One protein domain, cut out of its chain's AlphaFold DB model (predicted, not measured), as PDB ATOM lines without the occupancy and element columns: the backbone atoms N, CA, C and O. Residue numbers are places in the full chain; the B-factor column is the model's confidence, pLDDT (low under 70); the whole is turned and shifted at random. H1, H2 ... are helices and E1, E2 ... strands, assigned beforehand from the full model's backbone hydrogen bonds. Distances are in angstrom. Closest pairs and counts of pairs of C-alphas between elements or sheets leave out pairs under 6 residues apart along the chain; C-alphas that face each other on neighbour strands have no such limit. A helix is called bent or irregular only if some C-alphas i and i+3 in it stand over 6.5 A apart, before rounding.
ATOM      1  N   ASP A 179     151.397 162.941 229.509       94.81
ATOM      2  CA  ASP A 179     150.743 163.942 228.651       94.81
ATOM      3  C   ASP A 179     149.977 163.353 227.461       94.81
ATOM      4  O   ASP A 179     149.254 164.063 226.765       94.81
ATOM      5  N   TYR A 180     150.156 162.063 227.208       95.19
ATOM      6  CA  TYR A 180     149.690 161.387 226.009       95.19
ATOM      7  C   TYR A 180     149.223 159.970 226.331       95.19
ATOM      8  O   TYR A 180     149.571 159.404 227.371       95.19
ATOM      9  N   ASP A 181     148.469 159.396 225.403       95.12
ATOM     10  CA  ASP A 181     148.106 157.985 225.397       95.12
ATOM     11  C   ASP A 181     148.760 157.281 224.204       95.12
ATOM     12  O   ASP A 181     148.934 157.861 223.131       95.12
ATOM     13  N   VAL A 182     149.147 156.018 224.391       95.56
ATOM     14  CA  VAL A 182     149.651 155.183 223.295       95.56
ATOM     15  C   VAL A 182     148.465 154.699 222.469       95.56
ATOM     16  O   VAL A 182     147.579 154.024 222.992       95.56
ATOM     17  N   VAL A 183     148.468 155.024 221.178       95.38
ATOM     18  CA  VAL A 183     147.411 154.648 220.229       95.38
ATOM     19  C   VAL A 183     147.745 153.319 219.563       95.38
ATOM     20  O   VAL A 183     146.915 152.413 219.503       95.38
ATOM     21  N   HIS A 184     148.975 153.190 219.067       95.50
ATOM     22  CA  HIS A 184     149.412 152.023 218.313       95.50
ATOM     23  C   HIS A 184     150.920 151.804 218.441       95.50
ATOM     24  O   HIS A 184     151.681 152.742 218.655       95.50
ATOM     25  N   SER A 185     151.356 150.555 218.287       96.94
ATOM     26  CA  SER A 185     152.768 150.187 218.219       96.94
ATOM     27  C   SER A 185     152.954 149.108 217.164       96.94
ATOM     28  O   SER A 185     152.272 148.082 217.200       96.94
ATOM     29  N   GLY A 186     153.914 149.299 216.263       96.44
ATOM     30  CA  GLY A 186     154.121 148.386 215.145       96.44
ATOM     31  C   GLY A 186     155.237 148.822 214.196       96.44
ATOM     32  O   GLY A 186     155.887 149.840 214.437       96.44
ATOM     33  N   PRO A 187     155.466 148.061 213.114       96.50
ATOM     34  CA  PRO A 187     156.361 148.464 212.037       96.50
ATOM     35  C   PRO A 187     155.771 149.636 211.237       96.50
ATOM     36  O   PRO A 187     154.640 149.564 210.748       96.50
ATOM     37  N   TRP A 188     156.552 150.702 211.088       95.19
ATOM     38  CA  TRP A 188     156.172 151.929 210.395       95.19
ATOM     39  C   TRP A 188     155.898 151.708 208.912       95.19
ATOM     40  O   TRP A 188     156.648 151.003 208.228       95.19
ATOM     41  N   GLN A 189     154.841 152.345 208.412       92.19
ATOM     42  CA  GLN A 189     154.525 152.418 206.990       92.19
ATOM     43  C   GLN A 189     154.025 153.826 206.687       92.19
ATOM     44  O   GLN A 189     152.954 154.209 207.154       92.19
ATOM     45  N   TYR A 190     154.797 154.582 205.910       86.62
ATOM     46  CA  TYR A 190     154.411 155.928 205.498       86.62
ATOM     47  C   TYR A 190     153.359 155.906 204.378       86.62
ATOM     48  O   TYR A 190     153.447 155.096 203.451       86.62
ATOM     49  N   GLY A 191     152.419 156.853 204.421       83.50
ATOM     50  CA  GLY A 191     151.522 157.175 203.307       83.50
ATOM     51  C   GLY A 191     150.051 156.786 203.489       83.50
ATOM     52  O   GLY A 191     149.659 156.083 204.425       83.50
ATOM     53  N   PHE A 192     149.232 157.272 202.552       85.31
ATOM     54  CA  PHE A 192     147.786 157.047 202.502       85.31
ATOM     55  C   PHE A 192     147.431 155.561 202.359       85.31
ATOM     56  O   PHE A 192     148.100 154.811 201.648       85.31
ATOM     57  N   GLY A 193     146.339 155.146 203.006       87.62
ATOM     58  CA  GLY A 193     145.850 153.760 202.971       87.62
ATOM     59  C   GLY A 193     146.637 152.779 203.847       87.62
ATOM     60  O   GLY A 193     146.429 151.572 203.752       87.62
ATOM     61  N   THR A 194     147.548 153.276 204.684       90.88
ATOM     62  CA  THR A 194     148.186 152.488 205.743       90.88
ATOM     63  C   THR A 194     147.360 152.561 207.028       90.88
ATOM     64  O   THR A 194     146.654 153.540 207.266       90.88
ATOM     65  N   LEU A 195     147.504 151.561 207.907       91.31
ATOM     66  CA  LEU A 195     146.870 151.591 209.232       91.31
ATOM     67  C   LEU A 195     147.274 152.843 210.032       91.31
ATOM     68  O   LEU A 195     146.455 153.409 210.743       91.31
ATOM     69  N   TRP A 196     148.529 153.284 209.907       91.25
ATOM     70  CA  TRP A 196     149.029 154.486 210.579       91.25
ATOM     71  C   TRP A 196     148.248 155.732 210.163       91.25
ATOM     72  O   TRP A 196     147.812 156.499 211.018       91.25
ATOM     73  N   HIS A 197     148.009 155.885 208.859       88.44
ATOM     74  CA  HIS A 197     147.198 156.973 208.332       88.44
ATOM     75  C   HIS A 197     145.734 156.875 208.789       88.44
ATOM     76  O   HIS A 197     145.160 157.865 209.224       88.44
ATOM     77  N   GLU A 198     145.139 155.679 208.767       89.88
ATOM     78  CA  GLU A 198     143.749 155.465 209.209       89.88
ATOM     79  C   GLU A 198     143.523 155.768 210.698       89.88
ATOM     80  O   GLU A 198     142.419 156.137 211.096       89.88
ATOM     81  N   LEU A 199     144.555 155.604 211.529       90.31
ATOM     82  CA  LEU A 199     144.497 155.889 212.961       90.31
ATOM     83  C   LEU A 199     144.731 157.366 213.300       90.31
ATOM     84  O   LEU A 199     144.484 157.755 214.447       90.31
ATOM     85  N   THR A 200     145.213 158.168 212.347       86.44
ATOM     86  CA  THR A 200     145.579 159.574 212.569       86.44
ATOM     87  C   THR A 200     144.356 160.392 212.982       86.44
ATOM     88  O   THR A 200     143.264 160.248 212.430       86.44
ATOM     89  N   ASP A 201     144.516 161.215 214.016       80.50
ATOM     90  CA  ASP A 201     143.465 162.088 214.520       80.50
ATOM     91  C   ASP A 201     143.167 163.215 213.538       80.50
ATOM     92  O   ASP A 201     144.078 163.816 212.975       80.50
ATOM     93  N   ALA A 202     141.896 163.594 213.425       75.44
ATOM     94  CA  ALA A 202     141.512 164.753 212.623       75.44
ATOM     95  C   ALA A 202     142.085 166.078 213.162       75.44
ATOM     96  O   ALA A 202     142.161 167.048 212.414       75.44
ATOM     97  N   MET A 203     142.457 166.142 214.447       74.44
ATOM     98  CA  MET A 203     143.092 167.313 215.056       74.44
ATOM     99  C   MET A 203     144.626 167.278 214.984       74.44
ATOM    100  O   MET A 203     145.256 168.173 215.536       74.44
ATOM    101  N   CYS A 204     145.226 166.251 214.364       76.25
ATOM    102  CA  CYS A 204     146.677 166.095 214.199       76.25
ATOM    103  C   CYS A 204     147.485 166.231 215.505       76.25
ATOM    104  O   CYS A 204     148.595 166.747 215.516       76.25
ATOM    105  N   LEU A 205     146.943 165.743 216.628       86.00
ATOM    106  CA  LEU A 205     147.603 165.754 217.946       86.00
ATOM    107  C   LEU A 205     148.476 164.512 218.191       86.00
ATOM    108  O   LEU A 205     148.721 164.120 219.340       86.00
ATOM    109  N   ASP A 206     148.887 163.868 217.105       91.88
ATOM    110  CA  ASP A 206     149.665 162.643 217.120       91.88
ATOM    111  C   ASP A 206     151.158 162.950 216.972       91.88
ATOM    112  O   ASP A 206     151.576 163.840 216.235       91.88
ATOM    113  N   PHE A 207     151.975 162.191 217.692       94.06
ATOM    114  CA  PHE A 207     153.419 162.152 217.517       94.06
ATOM    115  C   PHE A 207     153.902 160.709 217.594       94.06
ATOM    116  O   PHE A 207     153.202 159.802 218.056       94.06
ATOM    117  N   TYR A 208     155.134 160.491 217.162       95.56
ATOM    118  CA  TYR A 208     155.679 159.163 216.964       95.56
ATOM    119  C   TYR A 208     156.988 159.027 217.725       95.56
ATOM    120  O   TYR A 208     157.834 159.920 217.724       95.56
ATOM    121  N   LEU A 209     157.146 157.894 218.399       96.19
ATOM    122  CA  LEU A 209     158.379 157.532 219.078       96.19
ATOM    123  C   LEU A 209     159.061 156.406 218.309       96.19
ATOM    124  O   LEU A 209     158.464 155.350 218.096       96.19
ATOM    125  N   CYS A 210     160.319 156.615 217.928       96.38
ATOM    126  CA  CYS A 210     161.150 155.618 217.257       96.38
ATOM    127  C   CYS A 210     162.565 155.682 217.835       96.38
ATOM    128  O   CYS A 210     163.172 156.747 217.850       96.38
ATOM    129  N   GLU A 211     163.086 154.563 218.345       92.94
ATOM    130  CA  GLU A 211     164.443 154.484 218.928       92.94
ATOM    131  C   GLU A 211     164.740 155.555 220.005       92.94
ATOM    132  O   GLU A 211     165.860 156.039 220.133       92.94
ATOM    133  N   GLY A 212     163.727 155.942 220.789       88.38
ATOM    134  CA  GLY A 212     163.853 156.973 221.830       88.38
ATOM    135  C   GLY A 212     163.812 158.419 221.321       88.38
ATOM    136  O   GLY A 212     163.900 159.344 222.127       88.38
ATOM    137  N   LYS A 213     163.643 158.621 220.011       94.88
ATOM    138  CA  LYS A 213     163.464 159.929 219.376       94.88
ATOM    139  C   LYS A 213     161.988 160.266 219.228       94.88
ATOM    140  O   LYS A 213     161.149 159.370 219.115       94.88
ATOM    141  N   PHE A 214     161.702 161.560 219.220       96.00
ATOM    142  CA  PHE A 214     160.367 162.125 219.081       96.00
ATOM    143  C   PHE A 214     160.193 162.682 217.666       96.00
ATOM    144  O   PHE A 214     161.072 163.380 217.172       96.00
ATOM    145  N   TYR A 215     159.067 162.382 217.027       94.44
ATOM    146  CA  TYR A 215     158.738 162.851 215.684       94.44
ATOM    147  C   TYR A 215     157.338 163.459 215.691       94.44
ATOM    148  O   TYR A 215     156.376 162.793 216.079       94.44
ATOM    149  N   THR A 216     157.228 164.718 215.278       90.12
ATOM    150  CA  THR A 216     155.952 165.349 214.912       90.12
ATOM    151  C   THR A 216     155.555 164.896 213.510       90.12
ATOM    152  O   THR A 216     156.393 164.370 212.775       90.12
ATOM    153  N   ASP A 217     154.298 165.115 213.117       83.00
ATOM    154  CA  ASP A 217     153.800 164.736 211.786       83.00
ATOM    155  C   ASP A 217     154.682 165.286 210.646       83.00
ATOM    156  O   ASP A 217     155.037 164.573 209.710       83.00
ATOM    157  N   ASN A 218     155.185 166.513 210.804       77.69
ATOM    158  CA  ASN A 218     156.021 167.179 209.803       77.69
ATOM    159  C   ASN A 218     157.389 166.508 209.559       77.69
ATOM    160  O   ASN A 218     158.008 166.753 208.523       77.69
ATOM    161  N   CYS A 219     157.873 165.649 210.464       83.62
ATOM    162  CA  CYS A 219     159.156 164.954 210.314       83.62
ATOM    163  C   CYS A 219     159.055 163.420 210.323       83.62
ATOM    164  O   CYS A 219     160.082 162.736 210.275       83.62
ATOM    165  N   VAL A 220     157.846 162.842 210.300       86.12
ATOM    166  CA  VAL A 220     157.661 161.373 210.246       86.12
ATOM    167  C   VAL A 220     158.196 160.724 208.974       86.12
ATOM    168  O   VAL A 220     158.500 159.531 208.970       86.12
ATOM    169  N   SER A 221     158.368 161.500 207.904       85.75
ATOM    170  CA  SER A 221     159.017 161.059 206.664       85.75
ATOM    171  C   SER A 221     160.471 160.617 206.878       85.75
ATOM    172  O   SER A 221     160.997 159.830 206.091       85.75
ATOM    173  N   GLN A 222     161.109 161.060 207.967       88.88
ATOM    174  CA  GLN A 222     162.468 160.668 208.347       88.88
ATOM    175  C   GLN A 222     162.525 159.293 209.033       88.88
ATOM    176  O   GLN A 222     163.612 158.736 209.202       88.88
ATOM    177  N   ILE A 223     161.383 158.731 209.449       93.31
ATOM    178  CA  ILE A 223     161.329 157.412 210.082       93.31
ATOM    179  C   ILE A 223     161.506 156.329 209.002       93.31
ATOM    180  O   ILE A 223     160.710 156.265 208.059       93.31
ATOM    181  N   PRO A 224     162.495 155.421 209.129       92.75
ATOM    182  CA  PRO A 224     162.679 154.345 208.163       92.75
ATOM    183  C   PRO A 224     161.453 153.427 208.088       92.75
ATOM    184  O   PRO A 224     160.948 152.952 209.107       92.75
ATOM    185  N   ASN A 225     160.999 153.114 206.872       92.50
ATOM    186  CA  ASN A 225     159.927 152.135 206.680       92.50
ATOM    187  C   ASN A 225     160.301 150.786 207.318       92.50
ATOM    188  O   ASN A 225     161.399 150.263 207.117       92.50
ATOM    189  N   GLY A 226     159.367 150.216 208.077       93.75
ATOM    190  CA  GLY A 226     159.553 148.982 208.838       93.75
ATOM    191  C   GLY A 226     160.198 149.157 210.216       93.75
ATOM    192  O   GLY A 226     160.260 148.177 210.957       93.75
ATOM    193  N   ALA A 227     160.641 150.364 210.593       96.38
ATOM    194  CA  ALA A 227     161.123 150.634 211.946       96.38
ATOM    195  C   ALA A 227     160.004 150.439 212.979       96.38
ATOM    196  O   ALA A 227     158.834 150.688 212.696       96.38
ATOM    197  N   MET A 228     160.356 149.996 214.186       97.38
ATOM    198  CA  MET A 228     159.378 149.869 215.266       97.38
ATOM    199  C   MET A 228     159.043 151.247 215.829       97.38
ATOM    200  O   MET A 228     159.899 151.905 216.418       97.38
ATOM    201  N   VAL A 229     157.782 151.644 215.675       97.25
ATOM    202  CA  VAL A 229     157.261 152.948 216.082       97.25
ATOM    203  C   VAL A 229     156.153 152.775 217.108       97.25
ATOM    204  O   VAL A 229     155.416 151.786 217.089       97.25
ATOM    205  N   VAL A 230     156.021 153.762 217.990       96.62
ATOM    206  CA  VAL A 230     154.861 153.938 218.861       96.62
ATOM    207  C   VAL A 230     154.174 155.248 218.495       96.62
ATOM    208  O   VAL A 230     154.752 156.319 218.670       96.62
ATOM    209  N   MET A 231     152.943 155.164 218.000       95.88
ATOM    210  CA  MET A 231     152.071 156.319 217.805       95.88
ATOM    211  C   MET A 231     151.452 156.708 219.143       95.88
ATOM    212  O   MET A 231     150.860 155.878 219.844       95.88
ATOM    213  N   CYS A 232     151.587 157.979 219.476       95.38
ATOM    214  CA  CYS A 232     151.145 158.583 220.716       95.38
ATOM    215  C   CYS A 232     150.218 159.753 220.397       95.38
ATOM    216  O   CYS A 232     150.492 160.507 219.471       95.38
ATOM    217  N   ARG A 233     149.162 159.934 221.189       94.44
ATOM    218  CA  ARG A 233     148.223 161.049 221.051       94.44
ATOM    219  C   ARG A 233     148.242 161.907 222.290       94.44
ATOM    220  O   ARG A 233     148.047 161.389 223.389       94.44
ATOM    221  N   ILE A 234     148.441 163.208 222.125       93.44
ATOM    222  CA  ILE A 234     148.362 164.154 223.239       93.44
ATOM    223  C   ILE A 234     146.949 164.113 223.824       93.44
ATOM    224  O   ILE A 234     145.951 164.194 223.106       93.44
ATOM    225  N   ARG A 235     146.856 163.979 225.149       92.69
ATOM    226  CA  ARG A 235     145.569 163.952 225.845       92.69
ATOM    227  C   ARG A 235     144.841 165.266 225.644       92.69
ATOM    228  O   ARG A 235     145.444 166.332 225.722       92.69
ATOM    229  N   LYS A 236     143.520 165.198 225.504       88.12
ATOM    230  CA  LYS A 236     142.669 166.377 225.292       88.12
ATOM    231  C   LYS A 236     142.885 167.488 226.333       88.12
ATOM    232  O   LYS A 236     143.024 168.653 225.993       88.12
ATOM    233  N   GLU A 237     142.980 167.120 227.607       88.56
ATOM    234  CA  GLU A 237     143.250 168.050 228.722       88.56
ATOM    235  C   GLU A 237     144.631 168.732 228.664       88.56
ATOM    236  O   GLU A 237     144.868 169.753 229.318       88.56
ATOM    237  N   VAL A 238     145.565 168.149 227.914       89.00
ATOM    238  CA  VAL A 238     146.891 168.710 227.656       89.00
ATOM    239  C   VAL A 238     146.875 169.527 226.375       89.00
ATOM    240  O   VAL A 238     147.433 170.619 226.379       89.00
ATOM    241  N   SER A 239     146.206 169.058 225.320       85.12
ATOM    242  CA  SER A 239     146.141 169.776 224.044       85.12
ATOM    243  C   SER A 239     145.409 171.104 224.148       85.12
ATOM    244  O   SER A 239     145.801 172.060 223.487       85.12
ATOM    245  N   GLU A 240     144.434 171.221 225.054       83.44
ATOM    246  CA  GLU A 240     143.836 172.513 225.389       83.44
ATOM    247  C   GLU A 240     144.924 173.539 225.730       83.44
ATOM    248  O   GLU A 240     144.843 174.659 225.256       83.44
ATOM    249  N   LYS A 241     145.995 173.149 226.438       80.50
ATOM    250  CA  LYS A 241     147.099 174.033 226.859       80.50
ATOM    251  C   LYS A 241     148.058 174.440 225.733       80.50
ATOM    252  O   LYS A 241     148.880 175.319 225.973       80.50
ATOM    253  N   LEU A 242     147.998 173.787 224.571       75.81
ATOM    254  CA  LEU A 242     148.857 174.068 223.413       75.81
ATOM    255  C   LEU A 242     148.311 175.211 222.546       75.81
ATOM    256  O   LEU A 242     149.087 175.879 221.877       75.81
ATOM    257  N   ASN A 243     146.999 175.459 222.606       59.28
ATOM    258  CA  ASN A 243     146.297 176.472 221.809       59.28
ATOM    259  C   ASN A 243     146.096 177.810 222.560       59.28
ATOM    260  O   ASN A 243     145.184 178.563 222.213       59.28
ATOM    261  N   TYR A 244     146.883 178.078 223.614       47.56
ATOM    262  CA  TYR A 244     146.811 179.305 224.430       47.56
ATOM    263  C   TYR A 244     148.072 180.160 224.335       47.56
ATOM    264  O   TYR A 244     149.180 179.620 224.567       47.56
TER     265      TYR A 244
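What this domain is: This is residues 179 to 244 of the 244 residues of an uncharacterized protein of Salmonella enteritidis (UniProt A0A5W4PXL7). This is a twisted sheet of four antiparallel strands, with the short helix H2 packed over E3 at one edge, the short helix H1 grazing the sheet, and H3 at one end of the longest axis, just past the end of E4. The printed part has 66 residues with four named strands and three named helices, in the order E1 H1 E2 E3 H2 E4 H3; across the sheet the order is E1 E4 E2 E3. The class is mixed, helices and strands. The whole is compact, with a radius of gyration of the C-alphas of 11.7 A, and spans 35 by 26 by 19 A.

Where its parts are: Find C-alpha 180 at (149.690, 161.387, 226.009); from there E1, residues 180 to 187, runs 20.2 A and bends by 52 degrees at residue 183. Next come H1, residues 195 to 199, 6.2 A, and E2, residues 206 to 210, 13.5 A. E3, residues 213 to 216, 10.3 A, is followed at once by H2, residues 217 to 222, 10.2 A, which is irregular: C-alphas 218 and 221 are 7.5 A apart. Look for E4, residues 228 to 234, 19.7 A, from C-alpha 228 at (159.378, 149.869, 215.266). H3, residues 236 to 242, 10.0 A, ends at C-alpha 242 at (148.857, 174.068, 223.413).

How they stand to each other: Begin at edge strand E1: it is antiparallel to E4, at 159 degrees, with N 231 and O 184 2.8 A apart, within hydrogen-bond range. E4 and E2, the inner strands, are antiparallel at 150 degrees; look at N 232 and O 207, 2.8 A. E2 and E3 form a hairpin, at 154 degrees, with N 208 and O 215 at 2.8 A. The sheet is only just strongly twisted, its C-alphas lying up to 4.5 A off the best plane. H2 is on the sheet at a height of 7.7 A, over E3, and runs along the strands, at 2 degrees to E3 on the local plane. The closest C-alphas of E2 and H2 are those of Phe 207 and Asp 217, 6.3 A apart. H1 only grazes the sheet; its closest C-alpha pair with E1 is Val 183 and Leu 199, 7.9 A. H3 only grazes the sheet too, and E1 and H3 are near each other; H1, H2 and H3 are apart from one another. E1, H1, E2 and E3, H2, E4 are split strand-helix-strand units, two strands running the same way with another strand between them, with right-handed crossovers. In H1 every O i to N i+4 pair is within hydrogen-bond range; in H2 it is 0 of 2, beside 2 of 3 O i to N i+3 pairs, and in H3 1 of 3, beside 3 of 4.

The domain as a whole: The C-alphas of Gly 226 and Tyr 244 are the two farthest apart, 36.4 A. The printed part has no cut and no long link, and it ends at the chain's last residue. Its mean pLDDT is 89.1; look for low confidence at residues 243 to 244, which are under 70.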